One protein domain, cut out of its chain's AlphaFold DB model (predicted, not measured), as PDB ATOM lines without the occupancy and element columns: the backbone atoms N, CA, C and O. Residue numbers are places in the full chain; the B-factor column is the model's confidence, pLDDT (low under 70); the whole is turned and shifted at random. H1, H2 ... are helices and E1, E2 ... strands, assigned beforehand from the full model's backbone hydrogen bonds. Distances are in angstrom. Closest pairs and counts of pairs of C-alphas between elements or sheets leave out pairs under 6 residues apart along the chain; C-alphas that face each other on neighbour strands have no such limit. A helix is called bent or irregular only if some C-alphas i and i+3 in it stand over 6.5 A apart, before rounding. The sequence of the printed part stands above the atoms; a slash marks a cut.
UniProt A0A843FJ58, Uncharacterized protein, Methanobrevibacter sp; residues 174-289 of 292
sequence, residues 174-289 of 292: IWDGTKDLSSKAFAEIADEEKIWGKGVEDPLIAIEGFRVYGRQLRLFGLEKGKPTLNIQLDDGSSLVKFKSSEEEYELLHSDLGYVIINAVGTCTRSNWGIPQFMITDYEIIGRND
ATOM      1  N   ILE A 174      -7.210 -38.812   8.058       97.31
ATOM      2  CA  ILE A 174      -7.803 -39.509   9.202       97.31
ATOM      3  C   ILE A 174      -8.354 -38.454  10.165       97.31
ATOM      4  O   ILE A 174      -7.618 -37.566  10.596       97.31
ATOM      5  N   TRP A 175      -9.641 -38.549  10.486       97.44
ATOM      6  CA  TRP A 175     -10.344 -37.705  11.450       97.44
ATOM      7  C   TRP A 175     -10.574 -38.435  12.769       97.44
ATOM      8  O   TRP A 175     -10.997 -39.592  12.784       97.44
ATOM      9  N   ASP A 176     -10.375 -37.726  13.882       96.69
ATOM     10  CA  ASP A 176     -10.803 -38.180  15.200       96.69
ATOM     11  C   ASP A 176     -12.331 -38.051  15.280       96.69
ATOM     12  O   ASP A 176     -12.885 -36.955  15.408       96.69
ATOM     13  N   GLY A 177     -13.029 -39.187  15.225       94.12
ATOM     14  CA  GLY A 177     -14.487 -39.272  15.281       94.12
ATOM     15  C   GLY A 177     -15.096 -38.722  16.571       94.12
ATOM     16  O   GLY A 177     -16.311 -38.538  16.644       94.12
ATOM     17  N   THR A 178     -14.281 -38.422  17.587       90.00
ATOM     18  CA  THR A 178     -14.720 -37.774  18.827       90.00
ATOM     19  C   THR A 178     -14.628 -36.246  18.791       90.00
ATOM     20  O   THR A 178     -15.131 -35.602  19.715       90.00
ATOM     21  N   LYS A 179     -14.003 -35.649  17.760       90.31
ATOM     22  CA  LYS A 179     -13.691 -34.206  17.718       90.31
ATOM     23  C   LYS A 179     -13.913 -33.529  16.370       90.31
ATOM     24  O   LYS A 179     -14.425 -32.412  16.344       90.31
ATOM     25  N   ASP A 180     -13.522 -34.169  15.274       86.25
ATOM     26  CA  ASP A 180     -13.309 -33.484  13.992       86.25
ATOM     27  C   ASP A 180     -14.565 -33.448  13.102       86.25
ATOM     28  O   ASP A 180     -14.587 -32.804  12.052       86.25
ATOM     29  N   LEU A 181     -15.644 -34.114  13.522       89.88
ATOM     30  CA  LEU A 181     -16.852 -34.261  12.718       89.88
ATOM     31  C   LEU A 181     -17.761 -33.041  12.824       89.88
ATOM     32  O   LEU A 181     -18.376 -32.774  13.857       89.88
ATOM     33  N   SER A 182     -17.879 -32.330  11.709       90.88
ATOM     34  CA  SER A 182     -18.832 -31.241  11.543       90.88
ATOM     35  C   SER A 182     -19.254 -31.095  10.086       90.88
ATOM     36  O   SER A 182     -18.503 -31.391   9.155       90.88
ATOM     37  N   SER A 183     -20.433 -30.522   9.886       92.69
ATOM     38  CA  SER A 183     -20.966 -30.084   8.600       92.69
ATOM     39  C   SER A 183     -19.973 -29.194   7.848       92.69
ATOM     40  O   SER A 183     -19.856 -29.292   6.628       92.69
ATOM     41  N   LYS A 184     -19.202 -28.368   8.572       94.38
ATOM     42  CA  LYS A 184     -18.144 -27.535   7.989       94.38
ATOM     43  C   LYS A 184     -16.993 -28.380   7.436       94.38
ATOM     44  O   LYS A 184     -16.614 -28.162   6.292       94.38
ATOM     45  N   ALA A 185     -16.480 -29.340   8.206       93.06
ATOM     46  CA  ALA A 185     -15.402 -30.225   7.757       93.06
ATOM     47  C   ALA A 185     -15.813 -31.023   6.506       93.06
ATOM     48  O   ALA A 185     -15.062 -31.099   5.538       93.06
ATOM     49  N   PHE A 186     -17.046 -31.539   6.478       95.69
ATOM     50  CA  PHE A 186     -17.573 -32.229   5.296       95.69
ATOM     51  C   PHE A 186     -17.722 -31.285   4.097       95.69
ATOM     52  O   PHE A 186     -17.404 -31.664   2.971       95.69
ATOM     53  N   ALA A 187     -18.202 -30.058   4.323       95.69
ATOM     54  CA  ALA A 187     -18.389 -29.064   3.270       95.69
ATOM     55  C   ALA A 187     -17.070 -28.637   2.617       95.69
ATOM     56  O   ALA A 187     -17.025 -28.536   1.397       95.69
ATOM     57  N   GLU A 188     -16.012 -28.421   3.407       94.88
ATOM     58  CA  GLU A 188     -14.698 -27.989   2.902       94.88
ATOM     59  C   GLU A 188     -14.136 -28.944   1.847       94.88
ATOM     60  O   GLU A 188     -13.531 -28.496   0.877       94.88
ATOM     61  N   ILE A 189     -14.381 -30.245   2.004       95.12
ATOM     62  CA  ILE A 189     -13.966 -31.253   1.031       95.12
ATOM     63  C   ILE A 189     -14.999 -31.362  -0.094       95.12
ATOM     64  O   ILE A 189     -14.644 -31.268  -1.263       95.12
ATOM     65  N   ALA A 190     -16.288 -31.494   0.239       94.88
ATOM     66  CA  ALA A 190     -17.352 -31.673  -0.752       94.88
ATOM     67  C   ALA A 190     -17.449 -30.520  -1.773       94.88
ATOM     68  O   ALA A 190     -17.861 -30.737  -2.911       94.88
ATOM     69  N   ASP A 191     -17.073 -29.296  -1.393       95.06
ATOM     70  CA  ASP A 191     -17.114 -28.121  -2.275       95.06
ATOM     71  C   ASP A 191     -16.043 -28.139  -3.382       95.06
ATOM     72  O   ASP A 191     -16.142 -27.379  -4.357       95.06
ATOM     73  N   GLU A 192     -15.067 -29.044  -3.288       94.25
ATOM     74  CA  GLU A 192     -14.031 -29.257  -4.299       94.25
ATOM     75  C   GLU A 192     -14.382 -30.357  -5.319       94.25
ATOM     76  O   GLU A 192     -13.581 -30.655  -6.200       94.25
ATOM     77  N   GLU A 193     -15.614 -30.886  -5.321       91.44
ATOM     78  CA  GLU A 193     -16.059 -31.951  -6.247       91.44
ATOM     79  C   GLU A 193     -15.708 -31.682  -7.725       91.44
ATOM     80  O   GLU A 193     -15.383 -32.582  -8.498       91.44
ATOM     81  N   LYS A 194     -15.723 -30.408  -8.132       91.88
ATOM     82  CA  LYS A 194     -15.436 -29.957  -9.504       91.88
ATOM     83  C   LYS A 194     -14.006 -30.239  -9.991       91.88
ATOM     84  O   LYS A 194     -13.787 -30.177 -11.202       91.88
ATOM     85  N   ILE A 195     -13.040 -30.438  -9.089       91.19
ATOM     86  CA  ILE A 195     -11.636 -30.687  -9.456       91.19
ATOM     87  C   ILE A 195     -11.283 -32.175  -9.465       91.19
ATOM     88  O   ILE A 195     -10.240 -32.532 -10.013       91.19
ATOM     89  N   TRP A 196     -12.143 -33.035  -8.915       91.00
ATOM     90  CA  TRP A 196     -11.895 -34.470  -8.874       91.00
ATOM     91  C   TRP A 196     -12.092 -35.116 -10.247       91.00
ATOM     92  O   TRP A 196     -12.992 -34.782 -11.023       91.00
ATOM     93  N   GLY A 197     -11.230 -36.071 -10.568       84.25
ATOM     94  CA  GLY A 197     -11.204 -36.753 -11.847       84.25
ATOM     95  C   GLY A 197      -9.990 -37.659 -11.986       84.25
ATOM     96  O   GLY A 197      -9.286 -37.969 -11.033       84.25
ATOM     97  N   LYS A 198      -9.722 -38.114 -13.209       80.12
ATOM     98  CA  LYS A 198      -8.561 -38.973 -13.461       80.12
ATOM     99  C   LYS A 198      -7.258 -38.220 -13.149       80.12
ATOM    100  O   LYS A 198      -6.977 -37.230 -13.823       80.12
ATOM    101  N   GLY A 199      -6.457 -38.734 -12.211       83.75
ATOM    102  CA  GLY A 199      -5.195 -38.129 -11.767       83.75
ATOM    103  C   GLY A 199      -5.341 -37.088 -10.652       83.75
ATOM    104  O   GLY A 199      -4.333 -36.516 -10.243       83.75
ATOM    105  N   VAL A 200      -6.572 -36.824 -10.207       88.56
ATOM    106  CA  VAL A 200      -6.909 -36.076  -8.988       88.56
ATOM    107  C   VAL A 200      -8.122 -36.781  -8.390       88.56
ATOM    108  O   VAL A 200      -9.263 -36.379  -8.611       88.56
ATOM    109  N   GLU A 201      -7.884 -37.922  -7.762       87.31
ATOM    110  CA  GLU A 201      -8.938 -38.774  -7.228       87.31
ATOM    111  C   GLU A 201      -9.746 -38.050  -6.130       87.31
ATOM    112  O   GLU A 201      -9.250 -37.138  -5.468       87.31
ATOM    113  N   ASP A 202     -11.017 -38.431  -5.979       91.38
ATOM    114  CA  ASP A 202     -11.861 -37.977  -4.864       91.38
ATOM    115  C   ASP A 202     -11.233 -38.464  -3.543       91.38
ATOM    116  O   ASP A 202     -10.940 -39.665  -3.449       91.38
ATOM    117  N   PRO A 203     -10.971 -37.574  -2.564       93.19
ATOM    118  CA  PRO A 203     -10.249 -37.934  -1.357       93.19
ATOM    119  C   PRO A 203     -11.016 -38.949  -0.514       93.19
ATOM    120  O   PRO A 203     -12.169 -38.738  -0.121       93.19
ATOM    121  N   LEU A 204     -10.332 -40.034  -0.167       94.56
ATOM    122  CA  LEU A 204     -10.851 -41.046   0.736       94.56
ATOM    123  C   LEU A 204     -10.439 -40.704   2.167       94.56
ATOM    124  O   LEU A 204      -9.267 -40.469   2.449       94.56
ATOM    125  N   ILE A 205     -11.396 -40.687   3.088       97.12
ATOM    126  CA  ILE A 205     -11.193 -40.225   4.463       97.12
ATOM    127  C   ILE A 205     -11.567 -41.347   5.424       97.12
ATOM    128  O   ILE A 205     -12.619 -41.972   5.267       97.12
ATOM    129  N   ALA A 206     -10.736 -41.570   6.440       97.56
ATOM    130  CA  ALA A 206     -11.084 -42.390   7.593       97.56
ATOM    131  C   ALA A 206     -11.593 -41.516   8.744       97.56
ATOM    132  O   ALA A 206     -11.076 -40.434   9.003       97.56
ATOM    133  N   ILE A 207     -12.592 -42.011   9.460       98.06
ATOM    134  CA  ILE A 207     -13.070 -41.483  10.730       98.06
ATOM    135  C   ILE A 207     -12.830 -42.573  11.764       98.06
ATOM    136  O   ILE A 207     -13.440 -43.637  11.672       98.06
ATOM    137  N   GLU A 208     -11.988 -42.311  12.754       97.94
ATOM    138  CA  GLU A 208     -11.645 -43.295  13.779       97.94
ATOM    139  C   GLU A 208     -12.372 -43.032  15.098       97.94
ATOM    140  O   GLU A 208     -12.468 -41.896  15.565       97.94
ATOM    141  N   GLY A 209     -12.887 -44.088  15.729       97.31
ATOM    142  CA  GLY A 209     -13.498 -44.005  17.057       97.31
ATOM    143  C   GLY A 209     -14.830 -43.250  17.117       97.31
ATOM    144  O   GLY A 209     -15.200 -42.740  18.182       97.31
ATOM    145  N   PHE A 210     -15.567 -43.166  16.008       97.06
ATOM    146  CA  PHE A 210     -16.862 -42.491  15.974       97.06
ATOM    147  C   PHE A 210     -17.907 -43.244  16.798       97.06
ATOM    148  O   PHE A 210     -18.051 -44.461  16.689       97.06
ATOM    149  N   ARG A 211     -18.664 -42.509  17.619       95.75
ATOM    150  CA  ARG A 211     -19.707 -43.069  18.484       95.75
ATOM    151  C   ARG A 211     -21.072 -42.932  17.828       95.75
ATOM    152  O   ARG A 211     -21.593 -41.829  17.685       95.75
ATOM    153  N   VAL A 212     -21.670 -44.068  17.499       95.75
ATOM    154  CA  VAL A 212     -23.025 -44.172  16.965       95.75
ATOM    155  C   VAL A 212     -23.999 -44.363  18.120       95.75
ATOM    156  O   VAL A 212     -24.009 -45.406  18.774       95.75
ATOM    157  N   TYR A 213     -24.826 -43.353  18.375       94.00
ATOM    158  CA  TYR A 213     -25.904 -43.433  19.358       94.00
ATOM    159  C   TYR A 213     -27.204 -43.866  18.677       94.00
ATOM    160  O   TYR A 213     -27.562 -43.307  17.639       94.00
ATOM    161  N   GLY A 214     -27.975 -44.773  19.291       91.94
ATOM    162  CA  GLY A 214     -29.230 -45.271  18.704       91.94
ATOM    163  C   GLY A 214     -30.215 -44.158  18.323       91.94
ATOM    164  O   GLY A 214     -30.847 -44.212  17.275       91.94
ATOM    165  N   ARG A 215     -30.265 -43.059  19.094       91.88
ATOM    166  CA  ARG A 215     -31.113 -41.882  18.795       91.88
ATOM    167  C   ARG A 215     -30.776 -41.165  17.474       91.88
ATOM    168  O   ARG A 215     -31.611 -40.426  16.956       91.88
ATOM    169  N   GLN A 216     -29.549 -41.321  16.980       93.94
ATOM    170  CA  GLN A 216     -29.055 -40.709  15.740       93.94
ATOM    171  C   GLN A 216     -29.189 -41.656  14.544       93.94
ATOM    172  O   GLN A 216     -29.186 -41.192  13.404       93.94
ATOM    173  N   LEU A 217     -29.307 -42.960  14.803       96.12
ATOM    174  CA  LEU A 217     -29.343 -44.004  13.794       96.12
ATOM    175  C   LEU A 217     -30.751 -44.151  13.213       96.12
ATOM    176  O   LEU A 217     -31.747 -44.226  13.932       96.12
ATOM    177  N   ARG A 218     -30.846 -44.196  11.887       96.06
ATOM    178  CA  ARG A 218     -32.095 -44.435  11.162       96.06
ATOM    179  C   ARG A 218     -31.842 -45.349   9.975       96.06
ATOM    180  O   ARG A 218     -30.839 -45.204   9.277       96.06
ATOM    181  N   LEU A 219     -32.799 -46.230   9.703       96.44
ATOM    182  CA  LEU A 219     -32.837 -47.047   8.495       96.44
ATOM    183  C   LEU A 219     -34.032 -46.632   7.637       96.44
ATOM    184  O   LEU A 219     -35.185 -46.680   8.063       96.44
ATOM    185  N   PHE A 220     -33.757 -46.207   6.407       93.62
ATOM    186  CA  PHE A 220     -34.774 -45.775   5.453       93.62
ATOM    187  C   PHE A 220     -34.825 -46.696   4.238       93.62
ATOM    188  O   PHE A 220     -33.847 -47.350   3.893       93.62
ATOM    189  N   GLY A 221     -35.946 -46.686   3.512       89.38
ATOM    190  CA  GLY A 221     -36.003 -47.256   2.162       89.38
ATOM    191  C   GLY A 221     -36.100 -48.783   2.080       89.38
ATOM    192  O   GLY A 221     -36.036 -49.304   0.964       89.38
ATOM    193  N   LEU A 222     -36.328 -49.477   3.205       87.75
ATOM    194  CA  LEU A 222     -36.596 -50.924   3.255       87.75
ATOM    195  C   LEU A 222     -37.738 -51.324   2.312       87.75
ATOM    196  O   LEU A 222     -37.549 -52.146   1.422       87.75
ATOM    197  N   GLU A 223     -38.883 -50.642   2.404       87.19
ATOM    198  CA  GLU A 223     -40.060 -50.894   1.553       87.19
ATOM    199  C   GLU A 223     -39.781 -50.740   0.048       87.19
ATOM    200  O   GLU A 223     -40.484 -51.292  -0.795       87.19
ATOM    201  N   LYS A 224     -38.750 -49.963  -0.309       85.25
ATOM    202  CA  LYS A 224     -38.356 -49.689  -1.699       85.25
ATOM    203  C   LYS A 224     -37.212 -50.589  -2.172       85.25
ATOM    204  O   LYS A 224     -36.705 -50.363  -3.272       85.25
ATOM    205  N   GLY A 225     -36.777 -51.552  -1.351       83.12
ATOM    206  CA  GLY A 225     -35.620 -52.410  -1.618       83.12
ATOM    207  C   GLY A 225     -34.308 -51.631  -1.732       83.12
ATOM    208  O   GLY A 225     -33.401 -52.047  -2.445       83.12
ATOM    209  N   LYS A 226     -34.231 -50.451  -1.107       86.81
ATOM    210  CA  LYS A 226     -33.048 -49.576  -1.108       86.81
ATOM    211  C   LYS A 226     -32.730 -49.123   0.315       86.81
ATOM    212  O   LYS A 226     -32.798 -47.919   0.592       86.81
ATOM    213  N   PRO A 227     -32.436 -50.075   1.214       92.94
ATOM    214  CA  PRO A 227     -32.049 -49.770   2.582       92.94
ATOM    215  C   PRO A 227     -30.887 -48.775   2.600       92.94
ATOM    216  O   PRO A 227     -29.877 -48.940   1.909       92.94
ATOM    217  N   THR A 228     -31.075 -47.696   3.349       95.50
ATOM    218  CA  THR A 228     -30.093 -46.632   3.547       95.50
ATOM    219  C   THR A 228     -29.964 -46.380   5.035       95.50
ATOM    220  O   THR A 228     -30.937 -45.965   5.670       95.50
ATOM    221  N   LEU A 229     -28.771 -46.621   5.562       97.31
ATOM    222  CA  LEU A 229     -28.409 -46.268   6.922       97.31
ATOM    223  C   LEU A 229     -28.057 -44.782   6.968       97.31
ATOM    224  O   LEU A 229     -27.329 -44.282   6.106       97.31
ATOM    225  N   ASN A 230     -28.565 -44.078   7.968       97.19
ATOM    226  CA  ASN A 230     -28.277 -42.673   8.202       97.19
ATOM    227  C   ASN A 230     -27.968 -42.461   9.683       97.19
ATOM    228  O   ASN A 230     -28.758 -42.854  10.538       97.19
ATOM    229  N   ILE A 231     -26.833 -41.828   9.966       96.75
ATOM    230  CA  ILE A 231     -26.438 -41.399  11.305       96.75
ATOM    231  C   ILE A 231     -26.453 -39.874  11.306       96.75
ATOM    232  O   ILE A 231     -25.568 -39.230  10.739       96.75
ATOM    233  N   GLN A 232     -27.502 -39.299  11.883       95.44
ATOM    234  CA  GLN A 232     -27.733 -37.858  11.906       95.44
ATOM    235  C   GLN A 232     -26.875 -37.198  12.997       95.44
ATOM    236  O   GLN A 232     -27.028 -37.511  14.177       95.44
ATOM    237  N   LEU A 233     -26.010 -36.258  12.613       94.06
ATOM    238  CA  LEU A 233     -25.238 -35.439  13.548       94.06
ATOM    239  C   LEU A 233     -26.074 -34.262  14.070       94.06
ATOM    240  O   LEU A 233     -27.049 -33.839  13.441       94.06
ATOM    241  N   ASP A 234     -25.670 -33.715  15.216       90.31
ATOM    242  CA  ASP A 234     -26.410 -32.657  15.921       90.31
ATOM    243  C   ASP A 234     -26.488 -31.339  15.124       90.31
ATOM    244  O   ASP A 234     -27.416 -30.553  15.307       90.31
ATOM    245  N   ASP A 235     -25.550 -31.107  14.201       89.88
ATOM    246  CA  ASP A 235     -25.513 -29.926  13.327       89.88
ATOM    247  C   ASP A 235     -26.297 -30.090  12.010       89.88
ATOM    248  O   ASP A 235     -26.254 -29.221  11.135       89.88
ATOM    249  N   GLY A 236     -27.023 -31.202  11.859       89.94
ATOM    250  CA  GLY A 236     -27.849 -31.499  10.691       89.94
ATOM    251  C   GLY A 236     -27.118 -32.187   9.534       89.94
ATOM    252  O   GLY A 236     -27.785 -32.644   8.603       89.94
ATOM    253  N   SER A 237     -25.789 -32.324   9.582       94.44
ATOM    254  CA  SER A 237     -25.060 -33.210   8.664       94.44
ATOM    255  C   SER A 237     -25.261 -34.684   9.038       94.44
ATOM    256  O   SER A 237     -25.888 -35.008  10.051       94.44
ATOM    257  N   SER A 238     -24.799 -35.610   8.195       96.25
ATOM    258  CA  SER A 238     -24.971 -37.041   8.474       96.25
ATOM    259  C   SER A 238     -23.877 -37.909   7.878       96.25
ATOM    260  O   SER A 238     -23.276 -37.547   6.866       96.25
ATOM    261  N   LEU A 239     -23.667 -39.076   8.485       97.81
ATOM    262  CA  LEU A 239     -22.985 -40.189   7.841       97.81
ATOM    263  C   LEU A 239     -24.049 -41.077   7.180       97.81
ATOM    264  O   LEU A 239     -25.068 -41.397   7.797       97.81
ATOM    265  N   VAL A 240     -23.843 -41.462   5.923       97.06
ATOM    266  CA  VAL A 240     -24.832 -42.188   5.115       97.06
ATOM    267  C   VAL A 240     -24.193 -43.407   4.472       97.06
ATOM    268  O   VAL A 240     -23.186 -43.280   3.782       97.06
ATOM    269  N   LYS A 241     -24.819 -44.578   4.625       96.31
ATOM    270  CA  LYS A 241     -24.442 -45.806   3.912       96.31
ATOM    271  C   LYS A 241     -25.612 -46.302   3.070       96.31
ATOM    272  O   LYS A 241     -26.679 -46.639   3.586       96.31
ATOM    273  N   PHE A 242     -25.427 -46.335   1.752       92.31
ATOM    274  CA  PHE A 242     -26.394 -46.957   0.844       92.31
ATOM    275  C   PHE A 242     -26.237 -48.478   0.825       92.31
ATOM    276  O   PHE A 242     -25.168 -48.992   1.138       92.31
ATOM    277  N   LYS A 243     -27.284 -49.177   0.366       88.19
ATOM    278  CA  LYS A 243     -27.308 -50.647   0.245       88.19
ATOM    279  C   LYS A 243     -27.014 -51.339   1.586       88.19
ATOM    280  O   LYS A 243     -26.288 -52.323   1.625       88.19
ATOM    281  N   SER A 244     -27.567 -50.778   2.658       92.94
ATOM    282  CA  SER A 244     -27.444 -51.312   4.014       92.94
ATOM    283  C   SER A 244     -28.403 -52.493   4.243       92.94
ATOM    284  O   SER A 244     -28.991 -52.998   3.287       92.94
ATOM    285  N   SER A 245     -28.613 -52.944   5.475       91.88
ATOM    286  CA  SER A 245     -29.617 -53.960   5.794       91.88
ATOM    287  C   SER A 245     -30.213 -53.763   7.187       91.88
ATOM    288  O   SER A 245     -29.767 -52.908   7.952       91.88
ATOM    289  N   GLU A 246     -31.258 -54.527   7.504       93.88
ATOM    290  CA  GLU A 246     -31.830 -54.538   8.854       93.88
ATOM    291  C   GLU A 246     -30.836 -55.147   9.849       93.88
ATOM    292  O   GLU A 246     -30.614 -54.583  10.912       93.88
ATOM    293  N   GLU A 247     -30.126 -56.210   9.458       92.81
ATOM    294  CA  GLU A 247     -29.064 -56.804  10.277       92.81
ATOM    295  C   GLU A 247     -27.938 -55.805  10.573       92.81
ATOM    296  O   GLU A 247     -27.436 -55.744  11.691       92.81
ATOM    297  N   GLU A 248     -27.554 -54.997   9.584       93.44
ATOM    298  CA  GLU A 248     -26.532 -53.965   9.749       93.44
ATOM    299  C   GLU A 248     -26.984 -52.840  10.690       93.44
ATOM    300  O   GLU A 248     -26.205 -52.364  11.516       93.44
ATOM    301  N   TYR A 249     -28.255 -52.440  10.603       95.94
ATOM    302  CA  TYR A 249     -28.845 -51.489  11.540       95.94
ATOM    303  C   TYR A 249     -28.821 -52.033  12.973       95.94
ATOM    304  O   TYR A 249     -28.363 -51.332  13.871       95.94
ATOM    305  N   GLU A 250     -29.231 -53.285  13.185       94.94
ATOM    306  CA  GLU A 250     -29.237 -53.914  14.512       94.94
ATOM    307  C   GLU A 250     -27.827 -54.048  15.114       94.94
ATOM    308  O   GLU A 250     -27.642 -53.860  16.318       94.94
ATOM    309  N   LEU A 251     -26.802 -54.301  14.288       95.00
ATOM    310  CA  LEU A 251     -25.405 -54.340  14.742       95.00
ATOM    311  C   LEU A 251     -24.927 -52.995  15.309       95.00
ATOM    312  O   LEU A 251     -24.151 -52.968  16.268       95.00
ATOM    313  N   LEU A 252     -25.395 -51.889  14.729       95.50
ATOM    314  CA  LEU A 252     -25.019 -50.526  15.111       95.50
ATOM    315  C   LEU A 252     -25.977 -49.890  16.127       95.50
ATOM    316  O   LEU A 252     -25.643 -48.864  16.727       95.50
ATOM    317  N   HIS A 253     -27.157 -50.472  16.329       93.25
ATOM    318  CA  HIS A 253     -28.169 -49.943  17.233       93.25
ATOM    319  C   HIS A 253     -27.860 -50.277  18.696       93.25
ATOM    320  O   HIS A 253     -27.448 -51.385  19.055       93.25
ATOM    321  N   SER A 254     -28.085 -49.297  19.569       90.69
ATOM    322  CA  SER A 254     -27.997 -49.442  21.022       90.69
ATOM    323  C   SER A 254     -29.030 -48.539  21.693       90.69
ATOM    324  O   SER A 254     -29.056 -47.335  21.432       90.69
ATOM    325  N   ASP A 255     -29.873 -49.114  22.556       87.81
ATOM    326  CA  ASP A 255     -30.997 -48.403  23.185       87.81
ATOM    327  C   ASP A 255     -30.544 -47.353  24.207       87.81
ATOM    328  O   ASP A 255     -31.068 -46.239  24.248       87.81
ATOM    329  N   LEU A 256     -29.567 -47.714  25.041       87.88
ATOM    330  CA  LEU A 256     -29.081 -46.907  26.168       87.88
ATOM    331  C   LEU A 256     -27.598 -46.549  26.053       87.88
ATOM    332  O   LEU A 256     -27.066 -45.834  26.899       87.88
ATOM    333  N   GLY A 257     -26.934 -47.064  25.023       92.12
ATOM    334  CA  GLY A 257     -25.495 -47.046  24.860       92.12
ATOM    335  C   GLY A 257     -25.043 -46.361  23.572       92.12
ATOM    336  O   GLY A 257     -25.729 -45.502  23.011       92.12
ATOM    337  N   TYR A 258     -23.879 -46.781  23.087       95.25
ATOM    338  CA  TYR A 258     -23.380 -46.463  21.753       95.25
ATOM    339  C   TYR A 258     -22.481 -47.578  21.218       95.25
ATOM    340  O   TYR A 258     -21.876 -48.343  21.975       95.25
ATOM    341  N   VAL A 259     -22.373 -47.642  19.895       97.19
ATOM    342  CA  VAL A 259     -21.411 -48.488  19.182       97.19
ATOM    343  C   VAL A 259     -20.268 -47.604  18.690       97.19
ATOM    344  O   VAL A 259     -20.500 -46.473  18.270       97.19
ATOM    345  N   ILE A 260     -19.029 -48.077  18.797       97.44
ATOM    346  CA  ILE A 260     -17.838 -47.361  18.337       97.44
ATOM    347  C   ILE A 260     -17.392 -47.978  17.019       97.44
ATOM    348  O   ILE A 260     -17.158 -49.189  16.959       97.44
ATOM    349  N   ILE A 261     -17.248 -47.146  15.990       97.75
ATOM    350  CA  ILE A 261     -16.822 -47.577  14.660       97.75
ATOM    351  C   ILE A 261     -15.605 -46.800  14.167       97.75
ATOM    352  O   ILE A 261     -15.455 -45.613  14.469       97.75
ATOM    353  N   ASN A 262     -14.787 -47.463  13.352       97.62
ATOM    354  CA  ASN A 262     -13.950 -46.786  12.366       97.62
ATOM    355  C   ASN A 262     -14.678 -46.854  11.026       97.62
ATOM    356  O   ASN A 262     -15.134 -47.926  10.636       97.62
ATOM    357  N   ALA A 263     -14.816 -45.733  10.327       97.06
ATOM    358  CA  ALA A 263     -15.511 -45.665   9.047       97.06
ATOM    359  C   ALA A 263     -14.607 -45.061   7.979       97.06
ATOM    360  O   ALA A 263     -13.872 -44.119   8.249       97.06
ATOM    361  N   VAL A 264     -14.711 -45.554   6.751       96.25
ATOM    362  CA  VAL A 264     -14.035 -44.981   5.586       96.25
ATOM    363  C   VAL A 264     -15.061 -44.526   4.561       96.25
ATOM    364  O   VAL A 264     -16.089 -45.175   4.348       96.25
ATOM    365  N   GLY A 265     -14.812 -43.392   3.917       95.94
ATOM    366  CA  GLY A 265     -15.788 -42.784   3.028       95.94
ATOM    367  C   GLY A 265     -15.318 -41.499   2.369       95.94
ATOM    368  O   GLY A 265     -14.166 -41.099   2.506       95.94
ATOM    369  N   THR A 266     -16.233 -40.862   1.646       96.19
ATOM    370  CA  THR A 266     -15.990 -39.588   0.955       96.19
ATOM    371  C   THR A 266     -16.966 -38.517   1.430       96.19
ATOM    372  O   THR A 266     -18.049 -38.817   1.940       96.19
ATOM    373  N   CYS A 267     -16.603 -37.247   1.271       96.62
ATOM    374  CA  CYS A 267     -17.488 -36.130   1.595       96.62
ATOM    375  C   CYS A 267     -18.271 -35.692   0.357       96.62
ATOM    376  O   CYS A 267     -17.705 -35.458  -0.703       96.62
ATOM    377  N   THR A 268     -19.584 -35.529   0.491       95.25
ATOM    378  CA  THR A 268     -20.443 -35.064  -0.606       95.25
ATOM    379  C   THR A 268     -21.539 -34.136  -0.093       95.25
ATOM    380  O   THR A 268     -21.755 -33.993   1.113       95.25
ATOM    381  N   ARG A 269     -22.287 -33.521  -1.011       93.94
ATOM    382  CA  ARG A 269     -23.537 -32.830  -0.694       93.94
ATOM    383  C   ARG A 269     -24.725 -33.663  -1.148       93.94
ATOM    384  O   ARG A 269     -24.768 -34.189  -2.256       93.94
ATOM    385  N   SER A 270     -25.738 -33.749  -0.292       91.00
ATOM    386  CA  SER A 270     -27.033 -34.306  -0.682       91.00
ATOM    387  C   SER A 270     -27.697 -33.459  -1.779       91.00
ATOM    388  O   SER A 270     -27.324 -32.311  -2.027       91.00
ATOM    389  N   ASN A 271     -28.781 -33.969  -2.370       86.19
ATOM    390  CA  ASN A 271     -29.597 -33.209  -3.330       86.19
ATOM    391  C   ASN A 271     -30.181 -31.902  -2.753       86.19
ATOM    392  O   ASN A 271     -30.616 -31.041  -3.514       86.19
ATOM    393  N   TRP A 272     -30.211 -31.760  -1.424       88.56
ATOM    394  CA  TRP A 272     -30.655 -30.555  -0.719       88.56
ATOM    395  C   TRP A 272     -29.489 -29.640  -0.320       88.56
ATOM    396  O   TRP A 272     -29.687 -28.681   0.419       88.56
ATOM    397  N   GLY A 273     -28.269 -29.942  -0.770       90.31
ATOM    398  CA  GLY A 273     -27.056 -29.192  -0.454       90.31
ATOM    399  C   GLY A 273     -26.482 -29.467   0.937       90.31
ATOM    400  O   GLY A 273     -25.457 -28.886   1.278       90.31
ATOM    401  N   ILE A 274     -27.101 -30.343   1.737       93.56
ATOM    402  CA  ILE A 274     -26.624 -30.685   3.087       93.56
ATOM    403  C   ILE A 274     -25.336 -31.518   2.968       93.56
ATOM    404  O   ILE A 274     -25.390 -32.548   2.286       93.56
ATOM    405  N   PRO A 275     -24.216 -31.103   3.595       95.25
ATOM    406  CA  PRO A 275     -22.988 -31.894   3.653       95.25
ATOM    407  C   PRO A 275     -23.207 -33.231   4.359       95.25
ATOM    408  O   PRO A 275     -23.887 -33.304   5.386       95.25
ATOM    409  N   GLN A 276     -22.627 -34.290   3.813       96.75
ATOM    410  CA  GLN A 276     -22.718 -35.632   4.368       96.75
ATOM    411  C   GLN A 276     -21.452 -36.433   4.066       96.75
ATOM    412  O   GLN A 276     -20.801 -36.236   3.039       96.75
ATOM    413  N   PHE A 277     -21.145 -37.370   4.952       97.69
ATOM    414  CA  PHE A 277     -20.085 -38.346   4.767       97.69
ATOM    415  C   PHE A 277     -20.685 -39.646   4.226       97.69
ATOM    416  O   PHE A 277     -21.534 -40.266   4.867       97.69
ATOM    417  N   MET A 278     -20.277 -40.059   3.031       97.25
ATOM    418  CA  MET A 278     -20.724 -41.296   2.401       97.25
ATOM    419  C   MET A 278     -19.839 -42.453   2.845       97.25
ATOM    420  O   MET A 278     -18.732 -42.619   2.337       97.25
ATOM    421  N   ILE A 279     -20.347 -43.273   3.763       96.75
ATOM    422  CA  ILE A 279     -19.645 -44.463   4.242       96.75
ATOM    423  C   ILE A 279     -19.529 -45.462   3.086       96.75
ATOM    424  O   ILE A 279     -20.534 -45.949   2.554       96.75
ATOM    425  N   THR A 280     -18.288 -45.787   2.736       91.69
ATOM    426  CA  THR A 280     -17.943 -46.908   1.860       91.69
ATOM    427  C   THR A 280     -17.966 -48.197   2.671       91.69
ATOM    428  O   THR A 280     -18.741 -49.107   2.362       91.69
ATOM    429  N   ASP A 281     -17.207 -48.224   3.765       91.88
ATOM    430  CA  ASP A 281     -17.121 -49.361   4.676       91.88
ATOM    431  C   ASP A 281     -16.861 -48.910   6.118       91.88
ATOM    432  O   ASP A 281     -16.533 -47.743   6.358       91.88
ATOM    433  N   TYR A 282     -17.046 -49.810   7.078       94.94
ATOM    434  CA  TYR A 282     -16.712 -49.563   8.476       94.94
ATOM    435  C   TYR A 282     -16.396 -50.863   9.216       94.94
ATOM    436  O   TYR A 282     -16.824 -51.947   8.831       94.94
ATOM    437  N   GLU A 283     -15.717 -50.726  10.345       94.44
ATOM    438  CA  GLU A 283     -15.537 -51.792  11.323       94.44
ATOM    439  C   GLU A 283     -16.075 -51.365  12.690       94.44
ATOM    440  O   GLU A 283     -16.032 -50.188  13.061       94.44
ATOM    441  N   ILE A 284     -16.588 -52.330  13.453       96.69
ATOM    442  CA  ILE A 284     -17.002 -52.124  14.844       96.69
ATOM    443  C   ILE A 284     -15.805 -52.427  15.740       96.69
ATOM    444  O   ILE A 284     -15.355 -53.568  15.803       96.69
ATOM    445  N   ILE A 285     -15.331 -51.421  16.475       97.12
ATOM    446  CA  ILE A 285     -14.164 -51.554  17.363       97.12
ATOM    447  C   ILE A 285     -14.538 -51.610  18.846       97.12
ATOM    448  O   ILE A 285     -13.695 -51.876  19.701       97.12
ATOM    449  N   GLY A 286     -15.801 -51.351  19.178       95.94
ATOM    450  CA  GLY A 286     -16.266 -51.421  20.553       95.94
ATOM    451  C   GLY A 286     -17.748 -51.127  20.704       95.94
ATOM    452  O   GLY A 286     -18.414 -50.630  19.797       95.94
ATOM    453  N   ARG A 287     -18.265 -51.419  21.892       95.62
ATOM    454  CA  ARG A 287     -19.638 -51.125  22.292       95.62
ATOM    455  C   ARG A 287     -19.642 -50.735  23.759       95.62
ATOM    456  O   ARG A 287     -18.864 -51.270  24.545       95.62
ATOM    457  N   ASN A 288     -20.518 -49.809  24.114       93.19
ATOM    458  CA  ASN A 288     -20.832 -49.522  25.500       93.19
ATOM    459  C   ASN A 288     -22.346 -49.535  25.662       93.19
ATOM    460  O   ASN A 288     -23.035 -48.799  24.961       93.19
ATOM    461  N   ASP A 289     -22.859 -50.377  26.553       86.75
ATOM    462  CA  ASP A 289     -24.300 -50.601  26.707       86.75
ATOM    463  C   ASP A 289     -24.990 -49.492  27.510       86.75
ATOM    464  O   ASP A 289     -26.204 -49.323  27.409       86.75
TER     465      ASP A 289
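This is residues 174 to 289 of the 292 residues of an uncharacterized protein of Methanobrevibacter sp (UniProt A0A843FJ58). One strongly twisted sheet of seven strands folds back on itself into two leaves, E1 E2 E6 and E5 E4 E3, partly face to face, with the long bent E7 as the hinge between them. H1 packs on the sheet by the ends of E6 and E7 that their hairpin turn joins, H2 packs on the opposite face by E3, E4 and E6, and residues 195 to 200 of the long link after H1 stick out. The printed part has 116 residues, with two named helices and seven named strands in the order E1 H1 E2 E3 E4 E5 H2 E6 E7. The mixed sheet runs E1 E2 E6 E7 E5 E4 E3, and the class is mixed, helices and strands. The whole is compact, with a radius of gyration of the C-alphas of 14.1 A and spans of 42 by 34 by 25 A.

E1, residues 174 to 176, begins with C-alpha 174 at (-7.803, -39.509, 9.202). H1 follows at residues 183 to 190, 10.2 A long. E2, residues 205 to 213, measures 21.2 A and bends by 71 degrees at residue 209. E3 is residues 217 to 220, E4 residues 228 to 232 and E5 residues 238 to 242. H2 is residues 246 to 252. E6, residues 258 to 269, measures 26.3 A and bends by 83 degrees at residue 264. E7, residues 275 to 288, measures 28.2 A, bends by 93 degrees at residue 281 and ends with C-alpha 288 at (-20.832, -49.522, 25.500).

E1, H1 and E2 form a strand-helix-strand unit, two parallel neighbour strands with a helix between, its crossover right-handed; N 175 and O 206 are 2.8 A apart, within hydrogen-bond range. E2 and E6 are antiparallel, with N 207 and O 263 at 2.7 A. E6 and E7 form a hairpin, with N 260 and O 286 at 2.8 A. E7 and E5 are parallel, with N 240 and O 277 at 2.8 A. E3 E4 E5 is a meander, each strand the antiparallel neighbour of the one before, with N 218 and O 230 at 2.8 A and N 231 and O 239 at 2.8 A. Between the leaves, the closest C-alphas of E2 and E4, Val 212 and Ile 231, are 7.2 A apart. H1 is on the sheet; its closest C-alphas to E6 are Ala 190 and Thr 268, 4.6 A. H2 is on the opposite face; its closest C-alphas to E3 are Tyr 249 and Leu 219, 6.7 A. Each O i to N i+4 pair in H2 is within hydrogen-bond range, and 3 of 4 in H1.

The two C-alphas farthest apart, those of Gly 199 and Leu 256, are 45.7 A apart. The printed part has no cut. The link from H1 to E2, 14 residues, is long. The mean pLDDT of the printed part is 93.3, and no printed residue is under 70.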